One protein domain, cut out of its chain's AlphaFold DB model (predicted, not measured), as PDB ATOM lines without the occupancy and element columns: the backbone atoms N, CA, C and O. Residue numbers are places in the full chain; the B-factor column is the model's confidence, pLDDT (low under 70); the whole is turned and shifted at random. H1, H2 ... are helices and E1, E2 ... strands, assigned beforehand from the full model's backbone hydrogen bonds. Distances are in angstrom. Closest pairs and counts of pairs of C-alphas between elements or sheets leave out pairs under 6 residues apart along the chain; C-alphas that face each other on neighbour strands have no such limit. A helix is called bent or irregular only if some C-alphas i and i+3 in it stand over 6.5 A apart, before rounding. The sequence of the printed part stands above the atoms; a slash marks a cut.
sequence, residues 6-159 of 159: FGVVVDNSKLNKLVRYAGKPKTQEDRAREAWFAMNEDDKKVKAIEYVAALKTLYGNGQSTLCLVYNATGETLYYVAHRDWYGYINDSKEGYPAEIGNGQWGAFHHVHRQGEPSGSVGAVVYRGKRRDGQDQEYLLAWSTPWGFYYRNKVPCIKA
ATOM      1  N   PHE A   6     -17.992   5.080 -84.801       97.00
ATOM      2  CA  PHE A   6     -19.413   5.009 -85.142       97.00
ATOM      3  C   PHE A   6     -19.702   5.488 -86.566       97.00
ATOM      4  O   PHE A   6     -19.242   6.545 -87.001       97.00
ATOM      5  N   GLY A   7     -20.541   4.725 -87.271       96.06
ATOM      6  CA  GLY A   7     -20.935   4.976 -88.658       96.06
ATOM      7  C   GLY A   7     -20.175   4.115 -89.667       96.06
ATOM      8  O   GLY A   7     -19.184   3.465 -89.339       96.06
ATOM      9  N   VAL A   8     -20.665   4.099 -90.906       95.19
ATOM     10  CA  VAL A   8     -20.048   3.369 -92.022       95.19
ATOM     11  C   VAL A   8     -18.988   4.238 -92.696       95.19
ATOM     12  O   VAL A   8     -19.208   5.433 -92.905       95.19
ATOM     13  N   VAL A   9     -17.864   3.622 -93.065       96.94
ATOM     14  CA  VAL A   9     -16.785   4.283 -93.806       96.94
ATOM     15  C   VAL A   9     -17.282   4.747 -95.180       96.94
ATOM     16  O   VAL A   9     -17.967   4.023 -95.904       96.94
ATOM     17  N   VAL A  10     -16.934   5.978 -95.541       97.44
ATOM     18  CA  VAL A  10     -17.201   6.594 -96.839       97.44
ATOM     19  C   VAL A  10     -15.954   6.433 -97.703       97.44
ATOM     20  O   VAL A  10     -15.048   7.264 -97.694       97.44
ATOM     21  N   ASP A  11     -15.903   5.327 -98.433       96.25
ATOM     22  CA  ASP A  11     -14.812   4.955 -99.331       96.25
ATOM     23  C   ASP A  11     -15.271   4.930-100.802       96.25
ATOM     24  O   ASP A  11     -16.408   5.270-101.146       96.25
ATOM     25  N   ASN A  12     -14.389   4.492-101.704       96.31
ATOM     26  CA  ASN A  12     -14.730   4.358-103.121       96.31
ATOM     27  C   ASN A  12     -15.877   3.365-103.365       96.31
ATOM     28  O   ASN A  12     -16.628   3.541-104.325       96.31
ATOM     29  N   SER A  13     -16.035   2.352-102.508       95.25
ATOM     30  CA  SER A  13     -17.132   1.385-102.589       95.25
ATOM     31  C   SER A  13     -18.475   2.046-102.276       95.25
ATOM     32  O   SER A  13     -19.435   1.864-103.027       95.25
ATOM     33  N   LYS A  14     -18.546   2.894-101.238       94.44
ATOM     34  CA  LYS A  14     -19.744   3.699-100.949       94.44
ATOM     35  C   LYS A  14     -20.032   4.682-102.086       94.44
ATOM     36  O   LYS A  14     -21.166   4.735-102.555       94.44
ATOM     37  N   LEU A  15     -19.021   5.385-102.598       96.31
ATOM     38  CA  LEU A  15     -19.194   6.322-103.717       96.31
ATOM     39  C   LEU A  15     -19.660   5.624-105.004       96.31
ATOM     40  O   LEU A  15     -20.475   6.180-105.732       96.31
ATOM     41  N   ASN A  16     -19.207   4.399-105.284       95.62
ATOM     42  CA  ASN A  16     -19.662   3.622-106.445       95.62
ATOM     43  C   ASN A  16     -21.174   3.358-106.452       95.62
ATOM     44  O   ASN A  16     -21.745   3.180-107.525       95.62
ATOM     45  N   LYS A  17     -21.819   3.351-105.280       94.88
ATOM     46  CA  LYS A  17     -23.269   3.155-105.141       94.88
ATOM     47  C   LYS A  17     -24.071   4.437-105.392       94.88
ATOM     48  O   LYS A  17     -25.288   4.375-105.531       94.88
ATOM     49  N   LEU A  18     -23.412   5.594-105.454       93.38
ATOM     50  CA  LEU A  18     -24.046   6.886-105.698       93.38
ATOM     51  C   LEU A  18     -24.031   7.202-107.197       93.38
ATOM     52  O   LEU A  18     -22.969   7.261-107.820       93.38
ATOM     53  N   VAL A  19     -25.205   7.496-107.766       93.94
ATOM     54  CA  VAL A  19     -25.393   7.789-109.205       93.94
ATOM     55  C   VAL A  19     -24.418   8.858-109.714       93.94
ATOM     56  O   VAL A  19     -23.888   8.752-110.818       93.94
ATOM     57  N   ARG A  20     -24.109   9.866-108.888       92.94
ATOM     58  CA  ARG A  20     -23.178  10.952-109.230       92.94
ATOM     59  C   ARG A  20     -21.756  10.469-109.551       92.94
ATOM     60  O   ARG A  20     -21.103  11.087-110.402       92.94
ATOM     61  N   TYR A  21     -21.287   9.406-108.894       94.06
ATOM     62  CA  TYR A  21     -19.902   8.922-108.962       94.06
ATOM     63  C   TYR A  21     -19.762   7.546-109.623       94.06
ATOM     64  O   TYR A  21     -18.636   7.126-109.897       94.06
ATOM     65  N   ALA A  22     -20.858   6.838-109.897       92.62
ATOM     66  CA  ALA A  22     -20.836   5.553-110.591       92.62
ATOM     67  C   ALA A  22     -20.046   5.645-111.915       92.62
ATOM     68  O   ALA A  22     -20.219   6.580-112.695       92.62
ATOM     69  N   GLY A  23     -19.111   4.711-112.130       91.38
ATOM     70  CA  GLY A  23     -18.269   4.650-113.337       91.38
ATOM     71  C   GLY A  23     -17.188   5.735-113.483       91.38
ATOM     72  O   GLY A  23     -16.412   5.681-114.430       91.38
ATOM     73  N   LYS A  24     -17.091   6.704-112.564       93.56
ATOM     74  CA  LYS A  24     -16.087   7.787-112.618       93.56
ATOM     75  C   LYS A  24     -14.862   7.481-111.746       93.56
ATOM     76  O   LYS A  24     -14.999   6.734-110.777       93.56
ATOM     77  N   PRO A  25     -13.675   8.046-112.012       93.94
ATOM     78  CA  PRO A  25     -12.589   8.078-111.030       93.94
ATOM     79  C   PRO A  25     -13.028   8.811-109.751       93.94
ATOM     80  O   PRO A  25     -13.819   9.750-109.831       93.94
ATOM     81  N   LYS A  26     -12.556   8.372-108.576       94.69
ATOM     82  CA  LYS A  26     -12.894   8.977-107.272       94.69
ATOM     83  C   LYS A  26     -11.669   9.656-106.692       94.69
ATOM     84  O   LYS A  26     -10.625   9.020-106.532       94.69
ATOM     85  N   THR A  27     -11.827  10.912-106.319       95.00
ATOM     86  CA  THR A  27     -10.789  11.686-105.638       95.00
ATOM     87  C   THR A  27     -10.936  11.595-104.118       95.00
ATOM     88  O   THR A  27     -11.964  11.146-103.599       95.00
ATOM     89  N   GLN A  28      -9.897  12.008-103.390       95.81
ATOM     90  CA  GLN A  28      -9.973  12.166-101.936       95.81
ATOM     91  C   GLN A  28     -11.041  13.200-101.562       95.81
ATOM     92  O   GLN A  28     -11.804  13.000-100.620       95.81
ATOM     93  N   GLU A  29     -11.145  14.274-102.340       95.88
ATOM     94  CA  GLU A  29     -12.121  15.340-102.158       95.88
ATOM     95  C   GLU A  29     -13.561  14.852-102.342       95.88
ATOM     96  O   GLU A  29     -14.449  15.311-101.625       95.88
ATOM     97  N   ASP A  30     -13.806  13.902-103.250       97.00
ATOM     98  CA  ASP A  30     -15.124  13.276-103.387       97.00
ATOM     99  C   ASP A  30     -15.481  12.497-102.115       97.00
ATOM    100  O   ASP A  30     -16.568  12.671-101.564       97.00
ATOM    101  N   ARG A  31     -14.551  11.684-101.592       97.19
ATOM    102  CA  ARG A  31     -14.761  10.933-100.341       97.19
ATOM    103  C   ARG A  31     -14.971  11.865 -99.146       97.19
ATOM    104  O   ARG A  31     -15.863  11.622 -98.335       97.19
ATOM    105  N   ALA A  32     -14.177  12.929 -99.041       97.25
ATOM    106  CA  ALA A  32     -14.285  13.936 -97.986       97.25
ATOM    107  C   ALA A  32     -15.636  14.665 -98.036       97.25
ATOM    108  O   ALA A  32     -16.296  14.846 -97.012       97.25
ATOM    109  N   ARG A  33     -16.081  15.039 -99.241       97.25
ATOM    110  CA  ARG A  33     -17.368  15.702 -99.474       97.25
ATOM    111  C   ARG A  33     -18.542  14.821 -99.063       97.25
ATOM    112  O   ARG A  33     -19.431  15.289 -98.358       97.25
ATOM    113  N   GLU A  34     -18.547  13.560 -99.480       97.38
ATOM    114  CA  GLU A  34     -19.626  12.640 -99.111       97.38
ATOM    115  C   GLU A  34     -19.603  12.309 -97.613       97.38
ATOM    116  O   GLU A  34     -20.661  12.179 -97.004       97.38
ATOM    117  N   ALA A  35     -18.426  12.254 -96.981       97.75
ATOM    118  CA  ALA A  35     -18.338  12.166 -95.525       97.75
ATOM    119  C   ALA A  35     -18.962  13.389 -94.849       97.75
ATOM    120  O   ALA A  35     -19.781  13.233 -93.951       97.75
ATOM    121  N   TRP A  36     -18.661  14.602 -95.310       97.06
ATOM    122  CA  TRP A  36     -19.257  15.815 -94.751       97.06
ATOM    123  C   TRP A  36     -20.793  15.789 -94.776       97.06
ATOM    124  O   TRP A  36     -21.432  16.080 -93.762       97.06
ATOM    125  N   PHE A  37     -21.396  15.381 -95.897       95.62
ATOM    126  CA  PHE A  37     -22.854  15.244 -95.993       95.62
ATOM    127  C   PHE A  37     -23.405  14.109 -95.121       95.62
ATOM    128  O   PHE A  37     -24.490  14.237 -94.555       95.62
ATOM    129  N   ALA A  38     -22.629  13.044 -94.938       94.56
ATOM    130  CA  ALA A  38     -22.998  11.880 -94.148       94.56
ATOM    131  C   ALA A  38     -22.813  12.047 -92.626       94.56
ATOM    132  O   ALA A  38     -22.979  11.071 -91.887       94.56
ATOM    133  N   MET A  39     -22.447  13.232 -92.123       95.69
ATOM    134  CA  MET A  39     -22.032  13.432 -90.725       95.69
ATOM    135  C   MET A  39     -23.060  12.968 -89.684       95.69
ATOM    136  O   MET A  39     -22.677  12.459 -88.628       95.69
ATOM    137  N   ASN A  40     -24.351  13.104 -89.991       92.94
ATOM    138  CA  ASN A  40     -25.448  12.736 -89.093       92.94
ATOM    139  C   ASN A  40     -26.261  11.517 -89.579       92.94
ATOM    140  O   ASN A  40     -27.281  11.212 -88.974       92.94
ATOM    141  N   GLU A  41     -25.837  10.822 -90.643       93.38
ATOM    142  CA  GLU A  41     -26.536   9.621 -91.142       93.38
ATOM    143  C   GLU A  41     -26.591   8.501 -90.086       93.38
ATOM    144  O   GLU A  41     -25.662   8.338 -89.289       93.38
ATOM    145  N   ASP A  42     -27.642   7.679 -90.122       92.38
ATOM    146  CA  ASP A  42     -27.778   6.438 -89.337       92.38
ATOM    147  C   ASP A  42     -27.576   6.600 -87.814       92.38
ATOM    148  O   ASP A  42     -27.080   5.689 -87.129       92.38
ATOM    149  N   ASP A  43     -27.892   7.788 -87.289       94.69
ATOM    150  CA  ASP A  43     -27.721   8.183 -85.887       94.69
ATOM    151  C   ASP A  43     -26.285   8.014 -85.365       94.69
ATOM    152  O   ASP A  43     -26.042   7.925 -84.160       94.69
ATOM    153  N   LYS A  44     -25.285   7.989 -86.259       95.31
ATOM    154  CA  LYS A  44     -23.882   7.726 -85.890       95.31
ATOM    155  C   LYS A  44     -23.343   8.714 -84.852       95.31
ATOM    156  O   LYS A  44     -22.577   8.326 -83.974       95.31
ATOM    157  N   LYS A  45     -23.777   9.978 -84.927       96.88
ATOM    158  CA  LYS A  45     -23.420  11.022 -83.962       96.88
ATOM    159  C   LYS A  45     -24.081  10.778 -82.605       96.88
ATOM    160  O   LYS A  45     -23.426  10.951 -81.584       96.88
ATOM    161  N   VAL A  46     -25.351  10.368 -82.600       97.38
ATOM    162  CA  VAL A  46     -26.098  10.059 -81.371       97.38
ATOM    163  C   VAL A  46     -25.431   8.898 -80.642       97.38
ATOM    164  O   VAL A  46     -25.085   9.048 -79.478       97.38
ATOM    165  N   LYS A  47     -25.098   7.815 -81.351       96.69
ATOM    166  CA  LYS A  47     -24.378   6.658 -80.786       96.69
ATOM    167  C   LYS A  47     -23.029   7.046 -80.175       96.69
ATOM    168  O   LYS A  47     -22.676   6.576 -79.098       96.69
ATOM    169  N   ALA A  48     -22.288   7.939 -80.832       96.88
ATOM    170  CA  ALA A  48     -21.024   8.446 -80.304       96.88
ATOM    171  C   ALA A  48     -21.218   9.284 -79.024       96.88
ATOM    172  O   ALA A  48     -20.445   9.140 -78.077       96.88
ATOM    173  N   ILE A  49     -22.267  10.119 -78.972       97.50
ATOM    174  CA  ILE A  49     -22.656  10.889 -77.776       97.50
ATOM    175  C   ILE A  49     -23.063   9.951 -76.635       97.50
ATOM    176  O   ILE A  49     -22.595  10.124 -75.513       97.50
ATOM    177  N   GLU A  50     -23.902   8.955 -76.912       96.94
ATOM    178  CA  GLU A  50     -24.357   7.968 -75.929       96.94
ATOM    179  C   GLU A  50     -23.186   7.176 -75.346       96.94
ATOM    180  O   GLU A  50     -23.123   6.983 -74.133       96.94
ATOM    181  N   TYR A  51     -22.214   6.794 -76.179       95.69
ATOM    182  CA  TYR A  51     -21.004   6.113 -75.729       95.69
ATOM    183  C   TYR A  51     -20.218   6.952 -74.710       95.69
ATOM    184  O   TYR A  51     -19.951   6.485 -73.602       95.69
ATOM    185  N   VAL A  52     -19.893   8.212 -75.023       95.94
ATOM    186  CA  VAL A  52     -19.161   9.066 -74.067       95.94
ATOM    187  C   VAL A  52     -20.014   9.439 -72.854       95.94
ATOM    188  O   VAL A  52     -19.479   9.545 -71.754       95.94
ATOM    189  N   ALA A  53     -21.335   9.571 -72.999       96.19
ATOM    190  CA  ALA A  53     -22.247   9.794 -71.876       96.19
ATOM    191  C   ALA A  53     -22.290   8.589 -70.917       96.19
ATOM    192  O   ALA A  53     -22.304   8.773 -69.695       96.19
ATOM    193  N   ALA A  54     -22.236   7.364 -71.444       94.69
ATOM    194  CA  ALA A  54     -22.102   6.153 -70.641       94.69
ATOM    195  C   ALA A  54     -20.757   6.139 -69.896       94.69
ATOM    196  O   ALA A  54     -20.731   5.921 -68.684       94.69
ATOM    197  N   LEU A  55     -19.653   6.486 -70.573       94.44
ATOM    198  CA  LEU A  55     -18.340   6.635 -69.928       94.44
ATOM    199  C   LEU A  55     -18.344   7.712 -68.834       94.44
ATOM    200  O   LEU A  55     -17.737   7.516 -67.780       94.44
ATOM    201  N   LYS A  56     -19.047   8.832 -69.049       94.19
ATOM    202  CA  LYS A  56     -19.211   9.887 -68.043       94.19
ATOM    203  C   LYS A  56     -19.999   9.406 -66.833       94.19
ATOM    204  O   LYS A  56     -19.625   9.714 -65.704       94.19
ATOM    205  N   THR A  57     -21.071   8.659 -67.066       94.31
ATOM    206  CA  THR A  57     -21.900   8.090 -65.998       94.31
ATOM    207  C   THR A  57     -21.092   7.123 -65.138       94.31
ATOM    208  O   THR A  57     -21.142   7.223 -63.916       94.31
ATOM    209  N   LEU A  58     -20.295   6.251 -65.765       92.12
ATOM    210  CA  LEU A  58     -19.409   5.314 -65.064       92.12
ATOM    211  C   LEU A  58     -18.319   6.029 -64.260       92.12
ATOM    212  O   LEU A  58     -18.013   5.621 -63.146       92.12
ATOM    213  N   TYR A  59     -17.753   7.104 -64.813       91.94
ATOM    214  CA  TYR A  59     -16.757   7.919 -64.119       91.94
ATOM    215  C   TYR A  59     -17.345   8.682 -62.918       91.94
ATOM    216  O   TYR A  59     -16.686   8.858 -61.897       91.94
ATOM    217  N   GLY A  60     -18.593   9.143 -63.030       91.88
ATOM    218  CA  GLY A  60     -19.280   9.874 -61.973       91.88
ATOM    219  C   GLY A  60     -18.880  11.349 -61.897       91.88
ATOM    220  O   GLY A  60     -18.710  12.032 -62.915       91.88
ATOM    221  N   ASN A  61     -18.805  11.885 -60.677       89.00
ATOM    222  CA  ASN A  61     -18.561  13.307 -60.453       89.00
ATOM    223  C   ASN A  61     -17.079  13.666 -60.643       89.00
ATOM    224  O   ASN A  61     -16.199  12.974 -60.144       89.00
ATOM    225  N   GLY A  62     -16.816  14.776 -61.333       89.62
ATOM    226  CA  GLY A  62     -15.458  15.235 -61.605       89.62
ATOM    227  C   GLY A  62     -15.285  15.925 -62.956       89.62
ATOM    228  O   GLY A  62     -16.115  15.782 -63.865       89.62
ATOM    229  N   GLN A  63     -14.179  16.659 -63.088       92.38
ATOM    230  CA  GLN A  63     -13.792  17.361 -64.314       92.38
ATOM    231  C   GLN A  63     -13.343  16.397 -65.407       92.38
ATOM    232  O   GLN A  63     -12.425  15.600 -65.249       92.38
ATOM    233  N   SER A  64     -13.999  16.464 -66.551       94.88
ATOM    234  CA  SER A  64     -13.765  15.509 -67.627       94.88
ATOM    235  C   SER A  64     -14.123  16.122 -68.967       94.88
ATOM    236  O   SER A  64     -14.864  17.105 -69.038       94.88
ATOM    237  N   THR A  65     -13.582  15.546 -70.030       96.50
ATOM    238  CA  THR A  65     -13.796  15.983 -71.402       96.50
ATOM    239  C   THR A  65     -14.344  14.813 -72.206       96.50
ATOM    240  O   THR A  65     -13.692  13.780 -72.354       96.50
ATOM    241  N   LEU A  66     -15.561  14.984 -72.723       96.44
ATOM    242  CA  LEU A  66     -16.189  14.054 -73.656       96.44
ATOM    243  C   LEU A  66     -15.748  14.431 -75.067       96.44
ATOM    244  O   LEU A  66     -16.137  15.480 -75.584       96.44
ATOM    245  N   CYS A  67     -14.893  13.610 -75.663       96.88
ATOM    246  CA  CYS A  67     -14.255  13.907 -76.934       96.88
ATOM    247  C   CYS A  67     -14.961  13.162 -78.066       96.88
ATOM    248  O   CYS A  67     -15.112  11.942 -78.028       96.88
ATOM    249  N   LEU A  68     -15.361  13.913 -79.092       96.94
ATOM    250  CA  LEU A  68     -15.967  13.406 -80.319       96.94
ATOM    251  C   LEU A  68     -15.193  13.971 -81.511       96.94
ATOM    252  O   LEU A  68     -15.014  15.184 -81.614       96.94
ATOM    253  N   VAL A  69     -14.749  13.101 -82.413       96.88
ATOM    254  CA  VAL A  69     -13.939  13.460 -83.582       96.88
ATOM    255  C   VAL A  69     -14.600  12.899 -84.828       96.88
ATOM    256  O   VAL A  69     -14.674  11.685 -84.987       96.88
ATOM    257  N   TYR A  70     -15.061  13.767 -85.726       97.75
ATOM    258  CA  TYR A  70     -15.563  13.336 -87.027       97.75
ATOM    259  C   TYR A  70     -14.462  13.405 -88.075       97.75
ATOM    260  O   TYR A  70     -13.883  14.471 -88.296       97.75
ATOM    261  N   ASN A  71     -14.187  12.292 -88.749       97.75
ATOM    262  CA  ASN A  71     -13.236  12.286 -89.848       97.75
ATOM    263  C   ASN A  71     -13.955  12.530 -91.182       97.75
ATOM    264  O   ASN A  71     -14.672  11.663 -91.671       97.75
ATOM    265  N   ALA A  72     -13.711  13.686 -91.796       97.25
ATOM    266  CA  ALA A  72     -14.148  14.009 -93.157       97.25
ATOM    267  C   ALA A  72     -12.960  14.386 -94.058       97.25
ATOM    268  O   ALA A  72     -13.055  15.283 -94.892       97.25
ATOM    269  N   THR A  73     -11.805  13.746 -93.860       96.44
ATOM    270  CA  THR A  73     -10.573  14.048 -94.613       96.44
ATOM    271  C   THR A  73     -10.490  13.331 -95.963       96.44
ATOM    272  O   THR A  73      -9.590  13.608 -96.752       96.44
ATOM    273  N   GLY A  74     -11.414  12.409 -96.248       96.50
ATOM    274  CA  GLY A  74     -11.389  11.556 -97.438       96.50
ATOM    275  C   GLY A  74     -10.524  10.301 -97.294       96.50
ATOM    276  O   GLY A  74     -10.533   9.473 -98.202       96.50
ATOM    277  N   GLU A  75      -9.828  10.137 -96.165       95.69
ATOM    278  CA  GLU A  75      -8.946   9.004 -95.846       95.69
ATOM    279  C   GLU A  75      -9.136   8.549 -94.397       95.69
ATOM    280  O   GLU A  75      -9.732   9.265 -93.596       95.69
ATOM    281  N   THR A  76      -8.636   7.366 -94.040       96.88
ATOM    282  CA  THR A  76      -8.590   6.915 -92.639       96.88
ATOM    283  C   THR A  76      -7.521   7.687 -91.863       96.88
ATOM    284  O   THR A  76      -6.417   7.911 -92.358       96.88
ATOM    285  N   LEU A  77      -7.858   8.096 -90.640       97.81
ATOM    286  CA  LEU A  77      -6.925   8.675 -89.677       97.81
ATOM    287  C   LEU A  77      -6.405   7.584 -88.740       97.81
ATOM    288  O   LEU A  77      -7.204   6.827 -88.198       97.81
ATOM    289  N   TYR A  78      -5.096   7.549 -88.512       97.69
ATOM    290  CA  TYR A  78      -4.410   6.571 -87.668       97.69
ATOM    291  C   TYR A  78      -3.822   7.251 -86.438       97.69
ATOM    292  O   TYR A  78      -3.196   8.303 -86.553       97.69
ATOM    293  N   TYR A  79      -4.021   6.672 -85.262       96.88
ATOM    294  CA  TYR A  79      -3.417   7.161 -84.027       96.88
ATOM    295  C   TYR A  79      -1.880   7.149 -84.130       96.88
ATOM    296  O   TYR A  79      -1.290   6.172 -84.595       96.88
ATOM    297  N   VAL A  80      -1.232   8.226 -83.678       97.50
ATOM    298  CA  VAL A  80       0.237   8.350 -83.639       97.50
ATOM    299  C   VAL A  80       0.741   8.433 -82.207       97.50
ATOM    300  O   VAL A  80       1.598   7.655 -81.793       97.50
ATOM    301  N   ALA A  81       0.237   9.409 -81.456       97.00
ATOM    302  CA  ALA A  81       0.721   9.733 -80.123       97.00
ATOM    303  C   ALA A  81      -0.353  10.482 -79.332       97.00
ATOM    304  O   ALA A  81      -1.267  11.073 -79.903       97.00
ATOM    305  N   HIS A  82      -0.200  10.512 -78.014       97.19
ATOM    306  CA  HIS A  82      -0.955  11.398 -77.137       97.19
ATOM    307  C   HIS A  82      -0.038  11.986 -76.067       97.19
ATOM    308  O   HIS A  82       1.095  11.536 -75.860       97.19
ATOM    309  N   ARG A  83      -0.541  13.007 -75.384       96.56
ATOM    310  CA  ARG A  83       0.082  13.583 -74.202       96.56
ATOM    311  C   ARG A  83      -1.002  14.002 -73.227       96.56
ATOM    312  O   ARG A  83      -1.802  14.866 -73.565       96.56
ATOM    313  N   ASP A  84      -0.921  13.495 -72.005       95.44
ATOM    314  CA  ASP A  84      -1.773  13.935 -70.905       95.44
ATOM    315  C   ASP A  84      -0.940  14.835 -69.988       95.44
ATOM    316  O   ASP A  84       0.031  14.398 -69.366       95.44
ATOM    317  N   TRP A  85      -1.260  16.130 -69.963       95.00
ATOM    318  CA  TRP A  85      -0.629  17.074 -69.033       95.00
ATOM    319  C   TRP A  85      -1.272  16.986 -67.651       95.00
ATOM    320  O   TRP A  85      -0.561  17.029 -66.652       95.00
ATOM    321  N   TYR A  86      -2.599  16.851 -67.608       94.50
ATOM    322  CA  TYR A  86      -3.372  16.637 -66.387       94.50
ATOM    323  C   TYR A  86      -4.527  15.695 -66.670       94.50
ATOM    324  O   TYR A  86      -5.257  15.919 -67.631       94.50
ATOM    325  N   GLY A  87      -4.741  14.714 -65.796       94.25
ATOM    326  CA  GLY A  87      -5.725  13.666 -66.033       94.25
ATOM    327  C   GLY A  87      -5.139  12.470 -66.779       94.25
ATOM    328  O   GLY A  87      -3.926  12.256 -66.754       94.25
ATOM    329  N   TYR A  88      -6.023  11.661 -67.348       94.31
ATOM    330  CA  TYR A  88      -5.701  10.482 -68.145       94.31
ATOM    331  C   TYR A  88      -6.913  10.073 -68.992       94.31
ATOM    332  O   TYR A  88      -8.053  10.476 -68.723       94.31
ATOM    333  N   ILE A  89      -6.682   9.269 -70.030       94.12
ATOM    334  CA  ILE A  89      -7.768   8.591 -70.738       94.12
ATOM    335  C   ILE A  89      -8.526   7.680 -69.763       94.12
ATOM    336  O   ILE A  89      -7.908   6.930 -69.018       94.12
ATOM    337  N   ASN A  90      -9.858   7.755 -69.738       85.25
ATOM    338  CA  ASN A  90     -10.667   6.874 -68.895       85.25
ATOM    339  C   ASN A  90     -10.320   5.404 -69.190       85.25
ATOM    340  O   ASN A  90     -10.133   5.064 -70.358       85.25
ATOM    341  N   ASP A  91     -10.302   4.540 -68.170       70.62
ATOM    342  CA  ASP A  91      -9.903   3.120 -68.245       70.62
ATOM    343  C   ASP A  91     -10.892   2.234 -69.038       70.62
ATOM    344  O   ASP A  91     -11.008   1.025 -68.815       70.62
ATOM    345  N   SER A  92     -11.639   2.808 -69.987       68.75
ATOM    346  CA  SER A  92     -12.339   2.003 -70.975       68.75
ATOM    347  C   SER A  92     -11.314   1.214 -71.786       68.75
ATOM    348  O   SER A  92     -10.246   1.710 -72.149       68.75
ATOM    349  N   LYS A  93     -11.654  -0.036 -72.100       75.88
ATOM    350  CA  LYS A  93     -10.785  -0.963 -72.836       75.88
ATOM    351  C   LYS A  93     -10.307  -0.390 -74.182       75.88
ATOM    352  O   LYS A  93      -9.285  -0.822 -74.702       75.88
ATOM    353  N   GLU A  94     -11.057   0.549 -74.758       82.19
ATOM    354  CA  GLU A  94     -10.831   1.092 -76.098       82.19
ATOM    355  C   GLU A  94      -9.824   2.253 -76.169       82.19
ATOM    356  O   GLU A  94      -9.235   2.448 -77.230       82.19
ATOM    357  N   GLY A  95      -9.626   3.026 -75.093       91.31
ATOM    358  CA  GLY A  95      -8.740   4.197 -75.091       91.31
ATOM    359  C   GLY A  95      -9.000   5.200 -76.232       91.31
ATOM    360  O   GLY A  95     -10.147   5.470 -76.606       91.31
ATOM    361  N   TYR A  96      -7.928   5.767 -76.801       95.12
ATOM    362  CA  TYR A  96      -8.013   6.544 -78.045       95.12
ATOM    363  C   TYR A  96      -8.269   5.601 -79.232       95.12
ATOM    364  O   TYR A  96      -7.554   4.605 -79.360       95.12
ATOM    365  N   PRO A  97      -9.232   5.898 -80.128       95.19
ATOM    366  CA  PRO A  97      -9.436   5.098 -81.330       95.19
ATOM    367  C   PRO A  97      -8.130   4.898 -82.109       95.19
ATOM    368  O   PRO A  97      -7.490   5.868 -82.493       95.19
ATOM    369  N   ALA A  98      -7.729   3.653 -82.375       95.00
ATOM    370  CA  ALA A  98      -6.518   3.389 -83.160       95.00
ATOM    371  C   ALA A  98      -6.653   3.881 -84.613       95.00
ATOM    372  O   ALA A  98      -5.684   4.332 -85.221       95.00
ATOM    373  N   GLU A  99      -7.874   3.817 -85.149       96.31
ATOM    374  CA  GLU A  99      -8.219   4.239 -86.501       96.31
ATOM    375  C   GLU A  99      -9.604   4.888 -86.509       96.31
ATOM    376  O   GLU A  99     -10.542   4.374 -85.893       96.31
ATOM    377  N   ILE A 100      -9.756   5.985 -87.250       97.88
ATOM    378  CA  ILE A 100     -11.046   6.632 -87.504       97.88
ATOM    379  C   ILE A 100     -11.213   6.704 -89.019       97.88
ATOM    380  O   ILE A 100     -10.535   7.488 -89.684       97.88
ATOM    381  N   GLY A 101     -12.095   5.886 -89.589       97.75
ATOM    382  CA  GLY A 101     -12.346   5.883 -91.028       97.75
ATOM    383  C   GLY A 101     -13.032   7.165 -91.502       97.75
ATOM    384  O   GLY A 101     -13.774   7.805 -90.752       97.75
ATOM    385  N   ASN A 102     -12.812   7.539 -92.765       97.81
ATOM    386  CA  ASN A 102     -13.530   8.659 -93.374       97.81
ATOM    387  C   ASN A 102     -15.044   8.429 -93.260       97.81
ATOM    388  O   ASN A 102     -15.537   7.356 -93.597       97.81
ATOM    389  N   GLY A 103     -15.791   9.415 -92.781       97.81
ATOM    390  CA  GLY A 103     -17.231   9.322 -92.564       97.81
ATOM    391  C   GLY A 103     -17.672   8.818 -91.183       97.81
ATOM    392  O   GLY A 103     -18.889   8.743 -90.948       97.81
ATOM    393  N   GLN A 104     -16.733   8.484 -90.287       98.12
ATOM    394  CA  GLN A 104     -17.002   7.979 -88.936       98.12
ATOM    395  C   GLN A 104     -16.765   9.025 -87.841       98.12
ATOM    396  O   GLN A 104     -15.939   9.929 -87.982       98.12
ATOM    397  N   TRP A 105     -17.463   8.848 -86.717       98.25
ATOM    398  CA  TRP A 105     -17.151   9.503 -85.446       98.25
ATOM    399  C   TRP A 105     -16.271   8.592 -84.593       98.25
ATOM    400  O   TRP A 105     -16.708   7.500 -84.248       98.25
ATOM    401  N   GLY A 106     -15.079   9.040 -84.217       97.12
ATOM    402  CA  GLY A 106     -14.325   8.481 -83.098       97.12
ATOM    403  C   GLY A 106     -14.750   9.153 -81.794       97.12
ATOM    404  O   GLY A 106     -15.004  10.360 -81.774       97.12
ATOM    405  N   ALA A 107     -14.834   8.389 -80.711       96.75
ATOM    406  CA  ALA A 107     -15.284   8.890 -79.420       96.75
ATOM    407  C   ALA A 107     -14.381   8.396 -78.286       96.75
ATOM    408  O   ALA A 107     -13.953   7.246 -78.284       96.75
ATOM    409  N   PHE A 108     -14.077   9.253 -77.318       96.31
ATOM    410  CA  PHE A 108     -13.287   8.875 -76.146       96.31
ATOM    411  C   PHE A 108     -13.553   9.823 -74.971       96.31
ATOM    412  O   PHE A 108     -14.113  10.907 -75.140       96.31
ATOM    413  N   HIS A 109     -13.182   9.404 -73.763       96.50
ATOM    414  CA  HIS A 109     -13.416  10.157 -72.531       96.50
ATOM    415  C   HIS A 109     -12.094  10.375 -71.804       96.50
ATOM    416  O   HIS A 109     -11.417   9.408 -71.471       96.50
ATOM    417  N   HIS A 110     -11.739  11.631 -71.550       96.75
ATOM    418  CA  HIS A 110     -10.547  11.982 -70.787       96.75
ATOM    419  C   HIS A 110     -10.957  12.599 -69.446       96.75
ATOM    420  O   HIS A 110     -11.833  13.468 -69.397       96.75
ATOM    421  N   VAL A 111     -10.361  12.139 -68.353       95.69
ATOM    422  CA  VAL A 111     -10.819  12.417 -66.987       95.69
ATOM    423  C   VAL A 111      -9.704  13.018 -66.148       95.69
ATOM    424  O   VAL A 111      -8.527  12.779 -66.405       95.69
ATOM    425  N   HIS A 112     -10.053  13.827 -65.147       93.19
ATOM    426  CA  HIS A 112      -9.080  14.239 -64.139       93.19
ATOM    427  C   HIS A 112      -8.692  13.059 -63.235       93.19
ATOM    428  O   HIS A 112      -9.395  12.054 -63.156       93.19
ATOM    429  N   ARG A 113      -7.575  13.192 -62.515       89.31
ATOM    430  CA  ARG A 113      -7.183  12.218 -61.494       89.31
ATOM    431  C   ARG A 113      -7.948  12.459 -60.203       89.31
ATOM    432  O   ARG A 113      -8.055  13.594 -59.730       89.31
ATOM    433  N   GLN A 114      -8.487  11.388 -59.627       83.75
ATOM    434  CA  GLN A 114      -9.192  11.466 -58.355       83.75
ATOM    435  C   GLN A 114      -8.239  11.948 -57.250       83.75
ATOM    436  O   GLN A 114      -7.114  11.475 -57.142       83.75
ATOM    437  N   GLY A 115      -8.695  12.902 -56.434       82.25
ATOM    438  CA  GLY A 115      -7.893  13.477 -55.348       82.25
ATOM    439  C   GLY A 115      -6.932  14.598 -55.764       82.25
ATOM    440  O   GLY A 115      -6.350  15.232 -54.889       82.25
ATOM    441  N   GLU A 116      -6.802  14.903 -57.060       85.19
ATOM    442  CA  GLU A 116      -5.981  16.019 -57.544       85.19
ATOM    443  C   GLU A 116      -6.851  17.253 -57.860       85.19
ATOM    444  O   GLU A 116      -7.879  17.122 -58.534       85.19
ATOM    445  N   PRO A 117      -6.453  18.475 -57.443       84.44
ATOM    446  CA  PRO A 117      -7.129  19.722 -57.815       84.44
ATOM    447  C   PRO A 117      -6.764  20.140 -59.254       84.44
ATOM    448  O   PRO A 117      -6.373  21.279 -59.519       84.44
ATOM    449  N   SER A 118      -6.847  19.197 -60.192       89.31
ATOM    450  CA  SER A 118      -6.490  19.360 -61.597       89.31
ATOM    451  C   SER A 118      -7.691  19.130 -62.511       89.31
ATOM    452  O   SER A 118      -8.731  18.594 -62.126       89.31
ATOM    453  N   GLY A 119      -7.544  19.582 -63.751       92.62
ATOM    454  CA  GLY A 119      -8.529  19.377 -64.802       92.62
ATOM    455  C   GLY A 119      -8.280  18.121 -65.638       92.62
ATOM    456  O   GLY A 119      -7.470  17.263 -65.287       92.62
ATOM    457  N   SER A 120      -8.944  18.086 -66.790       94.69
ATOM    458  CA  SER A 120      -8.680  17.181 -67.910       94.69
ATOM    459  C   SER A 120      -7.978  17.979 -69.013       94.69
ATOM    460  O   SER A 120      -8.586  18.853 -69.635       94.69
ATOM    461  N   VAL A 121      -6.683  17.739 -69.219       95.75
ATOM    462  CA  VAL A 121      -5.837  18.484 -70.162       95.75
ATOM    463  C   VAL A 121      -4.928  17.512 -70.897       95.75
ATOM    464  O   VAL A 121      -4.005  16.945 -70.310       95.75
ATOM    465  N   GLY A 122      -5.160  17.367 -72.194       95.88
ATOM    466  CA  GLY A 122      -4.438  16.413 -73.017       95.88
ATOM    467  C   GLY A 122      -4.469  16.776 -74.491       95.88
ATOM    468  O   GLY A 122      -5.102  17.754 -74.905       95.88
ATOM    469  N   ALA A 123      -3.741  16.000 -75.280       97.38
ATOM    470  CA  ALA A 123      -3.784  16.046 -76.728       97.38
ATOM    471  C   ALA A 123      -3.603  14.655 -77.324       97.38
ATOM    472  O   ALA A 123      -2.898  13.820 -76.766       97.38
ATOM    473  N   VAL A 124      -4.189  14.441 -78.496       97.19
ATOM    474  CA  VAL A 124      -3.988  13.258 -79.332       97.19
ATOM    475  C   VAL A 124      -3.618  13.694 -80.746       97.19
ATOM    476  O   VAL A 124      -4.137  14.688 -81.258       97.19
ATOM    477  N   VAL A 125      -2.702  12.958 -81.365       98.06
ATOM    478  CA  VAL A 125      -2.248  13.164 -82.738       98.06
ATOM    479  C   VAL A 125      -2.732  12.004 -83.590       98.06
ATOM    480  O   VAL A 125      -2.442  10.840 -83.298       98.06
ATOM    481  N   TYR A 126      -3.427  12.344 -84.668       98.06
ATOM    482  CA  TYR A 126      -3.804  11.412 -85.719       98.06
ATOM    483  C   TYR A 126      -3.081  11.745 -87.016       98.06
ATOM    484  O   TYR A 126      -2.939  12.915 -87.358       98.06
ATOM    485  N   ARG A 127      -2.680  10.729 -87.776       98.00
ATOM    486  CA  ARG A 127      -2.066  10.868 -89.093       98.00
ATOM    487  C   ARG A 127      -3.012  10.383 -90.178       98.00
ATOM    488  O   ARG A 127      -3.527   9.272 -90.107       98.00
ATOM    489  N   GLY A 128      -3.219  11.217 -91.183       95.75
ATOM    490  CA  GLY A 128      -3.880  10.864 -92.433       95.75
ATOM    491  C   GLY A 128      -2.953  11.088 -93.621       95.75
ATOM    492  O   GLY A 128      -1.764  11.372 -93.463       95.75
ATOM    493  N   LYS A 129      -3.523  11.009 -94.821       93.81
ATOM    494  CA  LYS A 129      -2.834  11.307 -96.078       93.81
ATOM    495  C   LYS A 129      -3.359  12.596 -96.700       93.81
ATOM    496  O   LYS A 129      -4.558  12.875 -96.654       93.81
ATOM    497  N   ARG A 130      -2.466  13.384 -97.293       89.69
ATOM    498  CA  ARG A 130      -2.797  14.507 -98.180       89.69
ATOM    499  C   ARG A 130      -3.064  13.997 -99.599       89.69
ATOM    500  O   ARG A 130      -2.752  12.856 -99.936       89.69
ATOM    501  N   ARG A 131      -3.575  14.891-100.451       87.81
ATOM    502  CA  ARG A 131      -3.870  14.619-101.867       87.81
ATOM    503  C   ARG A 131      -2.650  14.129-102.655       87.81
ATOM    504  O   ARG A 131      -2.795  13.340-103.581       87.81
ATOM    505  N   ASP A 132      -1.462  14.604-102.299       88.62
ATOM    506  CA  ASP A 132      -0.180  14.222-102.901       88.62
ATOM    507  C   ASP A 132       0.405  12.917-102.318       88.62
ATOM    508  O   ASP A 132       1.500  12.508-102.695       88.62
ATOM    509  N   GLY A 133      -0.314  12.253-101.407       88.31
ATOM    510  CA  GLY A 133       0.114  11.018-100.747       88.31
ATOM    511  C   GLY A 133       1.068  11.223 -99.567       88.31
ATOM    512  O   GLY A 133       1.443  10.235 -98.918       88.31
ATOM    513  N   GLN A 134       1.444  12.469 -99.253       93.25
ATOM    514  CA  GLN A 134       2.259  12.777 -98.078       93.25
ATOM    515  C   GLN A 134       1.454  12.625 -96.788       93.25
ATOM    516  O   GLN A 134       0.224  12.730 -96.774       93.25
ATOM    517  N   ASP A 135       2.159  12.374 -95.689       95.75
ATOM    518  CA  ASP A 135       1.545  12.298 -94.370       95.75
ATOM    519  C   ASP A 135       1.087  13.685 -93.899       95.75
ATOM    520  O   ASP A 135       1.725  14.707 -94.157       95.75
ATOM    521  N   GLN A 136      -0.044  13.715 -93.200       94.75
ATOM    522  CA  GLN A 136      -0.582  14.896 -92.534       94.75
ATOM    523  C   GLN A 136      -0.947  14.536 -91.108       94.75
ATOM    524  O   GLN A 136      -1.745  13.624 -90.897       94.75
ATOM    525  N   GLU A 137      -0.450  15.305 -90.146       96.25
ATOM    526  CA  GLU A 137      -0.780  15.110 -88.738       96.25
ATOM    527  C   GLU A 137      -1.813  16.133 -88.256       96.25
ATOM    528  O   GLU A 137      -1.813  17.304 -88.646       96.25
ATOM    529  N   TYR A 138      -2.729  15.665 -87.420       96.19
ATOM    530  CA  TYR A 138      -3.825  16.424 -86.844       96.19
ATOM    531  C   TYR A 138      -3.713  16.333 -85.327       96.19
ATOM    532  O   TYR A 138      -3.958  15.275 -84.745       96.19
ATOM    533  N   LEU A 139      -3.336  17.443 -84.697       96.44
ATOM    534  CA  LEU A 139      -3.295  17.581 -83.249       96.44
ATOM    535  C   LEU A 139      -4.667  18.039 -82.757       96.44
ATOM    536  O   LEU A 139      -5.126  19.134 -83.090       96.44
ATOM    537  N   LEU A 140      -5.282  17.222 -81.911       96.25
ATOM    538  CA  LEU A 140      -6.512  17.540 -81.200       96.25
ATOM    539  C   LEU A 140      -6.169  17.692 -79.726       96.25
ATOM    540  O   LEU A 140      -5.796  16.714 -79.084       96.25
ATOM    541  N   ALA A 141      -6.284  18.904 -79.197       96.50
ATOM    542  CA  ALA A 141      -5.970  19.204 -77.811       96.50
ATOM    543  C   ALA A 141      -7.203  19.720 -77.069       96.50
ATOM    544  O   ALA A 141      -8.133  20.278 -77.658       96.50
ATOM    545  N   TRP A 142      -7.206  19.554 -75.754       96.25
ATOM    546  CA  TRP A 142      -8.260  20.055 -74.882       96.25
ATOM    547  C   TRP A 142      -7.691  20.519 -73.547       96.25
ATOM    548  O   TRP A 142      -6.639  20.077 -73.087       96.25
ATOM    549  N   SER A 143      -8.423  21.429 -72.914       95.25
ATOM    550  CA  SER A 143      -8.180  21.862 -71.547       95.25
ATOM    551  C   SER A 143      -9.515  22.155 -70.877       95.25
ATOM    552  O   SER A 143     -10.125  23.191 -71.145       95.25
ATOM    553  N   THR A 144      -9.933  21.270 -69.981       93.88
ATOM    554  CA  THR A 144     -11.058  21.435 -69.056       93.88
ATOM    555  C   THR A 144     -10.484  21.657 -67.654       93.88
ATOM    556  O   THR A 144     -10.161  20.682 -66.979       93.88
ATOM    557  N   PRO A 145     -10.253  22.915 -67.236       90.12
ATOM    558  CA  PRO A 145      -9.602  23.243 -65.968       90.12
ATOM    559  C   PRO A 145     -10.501  22.954 -64.754       90.12
ATOM    560  O   PRO A 145     -11.719  22.885 -64.870       90.12
ATOM    561  N   TRP A 146      -9.893  22.828 -63.570       85.50
ATOM    562  CA  TRP A 146     -10.624  22.604 -62.314       85.50
ATOM    563  C   TRP A 146     -11.259  23.871 -61.736       85.50
ATOM    564  O   TRP A 146     -12.391  23.847 -61.261       85.50
ATOM    565  N   GLY A 147     -10.534  24.989 -61.786       82.12
ATOM    566  CA  GLY A 147     -11.001  26.251 -61.226       82.12
ATOM    567  C   GLY A 147     -12.097  26.894 -62.075       82.12
ATOM    568  O   GLY A 147     -11.926  27.089 -63.277       82.12
ATOM    569  N   PHE A 148     -13.177  27.315 -61.422       75.44
ATOM    570  CA  PHE A 148     -14.347  27.948 -62.043       75.44
ATOM    571  C   PHE A 148     -14.062  29.309 -62.708       75.44
ATOM    572  O   PHE A 148     -14.853  29.772 -63.525       75.44
ATOM    573  N   TYR A 149     -12.923  29.943 -62.402       82.19
ATOM    574  CA  TYR A 149     -12.467  31.169 -63.072       82.19
ATOM    575  C   TYR A 149     -11.850  30.924 -64.458       82.19
ATOM    576  O   TYR A 149     -11.667  31.865 -65.230       82.19
ATOM    577  N   TYR A 150     -11.511  29.676 -64.784       82.19
ATOM    578  CA  TYR A 150     -10.897  29.317 -66.057       82.19
ATOM    579  C   TYR A 150     -11.942  28.762 -67.026       82.19
ATOM    580  O   TYR A 150     -12.915  28.125 -66.635       82.19
ATOM    581  N   ARG A 151     -11.736  28.998 -68.325       88.19
ATOM    582  CA  ARG A 151     -12.634  28.520 -69.384       88.19
ATOM    583  C   ARG A 151     -12.088  27.265 -70.050       88.19
ATOM    584  O   ARG A 151     -10.874  27.128 -70.211       88.19
ATOM    585  N   ASN A 152     -12.999  26.415 -70.518       89.62
ATOM    586  CA  ASN A 152     -12.662  25.290 -71.382       89.62
ATOM    587  C   ASN A 152     -12.039  25.790 -72.694       89.62
ATOM    588  O   ASN A 152     -12.493  26.789 -73.260       89.62
ATOM    589  N   LYS A 153     -11.012  25.093 -73.186       91.81
ATOM    590  CA  LYS A 153     -10.335  25.393 -74.458       91.81
ATOM    591  C   LYS A 153     -10.199  24.127 -75.297       91.81
ATOM    592  O   LYS A 153      -9.929  23.061 -74.748       91.81
ATOM    593  N   VAL A 154     -10.332  24.268 -76.616       88.00
ATOM    594  CA  VAL A 154     -10.159  23.177 -77.588       88.00
ATOM    595  C   VAL A 154      -9.322  23.676 -78.775       88.00
ATOM    596  O   VAL A 154      -9.883  24.194 -79.742       88.00
ATOM    597  N   PRO A 155      -7.980  23.616 -78.698       79.94
ATOM    598  CA  PRO A 155      -7.128  23.862 -79.852       79.94
ATOM    599  C   PRO A 155      -7.121  22.670 -80.820       79.94
ATOM    600  O   PRO A 155      -7.011  21.516 -80.413       79.94
ATOM    601  N   CYS A 156      -7.170  22.971 -82.116       75.38
ATOM    602  CA  CYS A 156      -6.954  22.010 -83.193       75.38
ATOM    603  C   CYS A 156      -5.893  22.580 -84.139       75.38
ATOM    604  O   CYS A 156      -6.026  23.721 -84.586       75.38
ATOM    605  N   ILE A 157      -4.835  21.812 -84.406       82.12
ATOM    606  CA  ILE A 157      -3.731  22.226 -85.279       82.12
ATOM    607  C   ILE A 157      -3.528  21.166 -86.357       82.12
ATOM    608  O   ILE A 157      -3.491  19.967 -86.083       82.12
ATOM    609  N   LYS A 158      -3.378  21.637 -87.592       79.75
ATOM    610  CA  LYS A 158      -2.972  20.847 -88.750       79.75
ATOM    611  C   LYS A 158      -1.496  21.164 -89.022       79.75
ATOM    612  O   LYS A 158      -1.201  22.327 -89.288       79.75
ATOM    613  N   ALA A 159      -0.610  20.174 -88.890       58.88
ATOM    614  CA  ALA A 159       0.848  20.332 -89.018       58.88
ATOM    615  C   ALA A 159       1.368  19.852 -90.382       58.88
ATOM    616  O   ALA A 159       1.048  18.710 -90.776       58.88
TER     617      ALA A 159
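This is residues 6 to 159 of the 159 residues of an uncharacterized protein of Digitaria exilis (UniProt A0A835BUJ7). Two antiparallel sheets lie partly face to face as a sandwich, and the long helix H3 packs on the outside of the smaller sheet, E1 and E3, with the larger sheet, E2 E4 E5 E6, on its other side. H1 and H2 form a small head beyond one end of these layers, and the long stretch 87 to 104 is tied to E2 and E3 by short pairings. The printed part has 154 residues with three named helices followed by six named strands; its class is mixed, helices and strands. It is compact, with a radius of gyration of the C-alphas of 17.2 A, yet elongated in outline, spanning 59 by 31 by 28 A.

The larger sheet runs E2, residues 77 to 86, E4, residues 120 to 129, E5, residues 135 to 144, and E6, residues 156 to 158; it is twisted. E2, an edge strand, bends by 60 degrees at residue 80 and is antiparallel to E4, with N 78 and O 127 2.8 A apart. E4 E5 E6 are a meander, each strand the antiparallel neighbour of the one before. E4 and E5 form a hairpin, with N 124 and O 140 2.8 A apart; E5 and E6 form another, with N 139 and O 157 2.9 A apart. In the smaller sheet, E1, residues 64 to 70, is antiparallel to E3, residues 105 to 111, with N 67 and O 108 2.9 A apart. The sheets form a sandwich, two sheets face to face, their facing parts 9.9 A centre to centre and their planes 14 degrees apart. The closest C-alphas of E3 and E4 are those of Val 111 and Ser 120, 5.3 A apart. The closest C-alphas of E3 and H3, residues 41 to 59, are those of Ala 107 and Ala 48, 5.8 A apart. H1, residues 12 to 16, and H2, residues 28 to 37, only just touch, with 3 pairs of C-alphas within 8 A, the closest those of Asn 12 and Arg 31, 7.1 A apart. H2 and E4 are apart. Every O i to N i+4 pair is within hydrogen-bond range in H1 and H2, and 13 of 15 are in H3.

E4 measures 29.4 A and E5 29.7 A; E4 begins with C-alpha 120 at (-8.680, 17.181, -67.910). E2 measures 24.9 A. H3 measures 28.8 A and is irregular: C-alphas 42 and 45 are 8.3 A apart. H1 begins with C-alpha 12 at (-14.730, 4.358, -103.121), and E6 ends with C-alpha 158 at (-2.972, 20.847, -88.750).

The two C-alphas farthest apart, those of Gly 23 and Gly 115, are 59.6 A apart. The printed part has no cut. The links H1 to H2, E2 to E3 and E5 to E6 are long. The mean pLDDT of the printed part is 93.1; residues 92 and 159 are under 70.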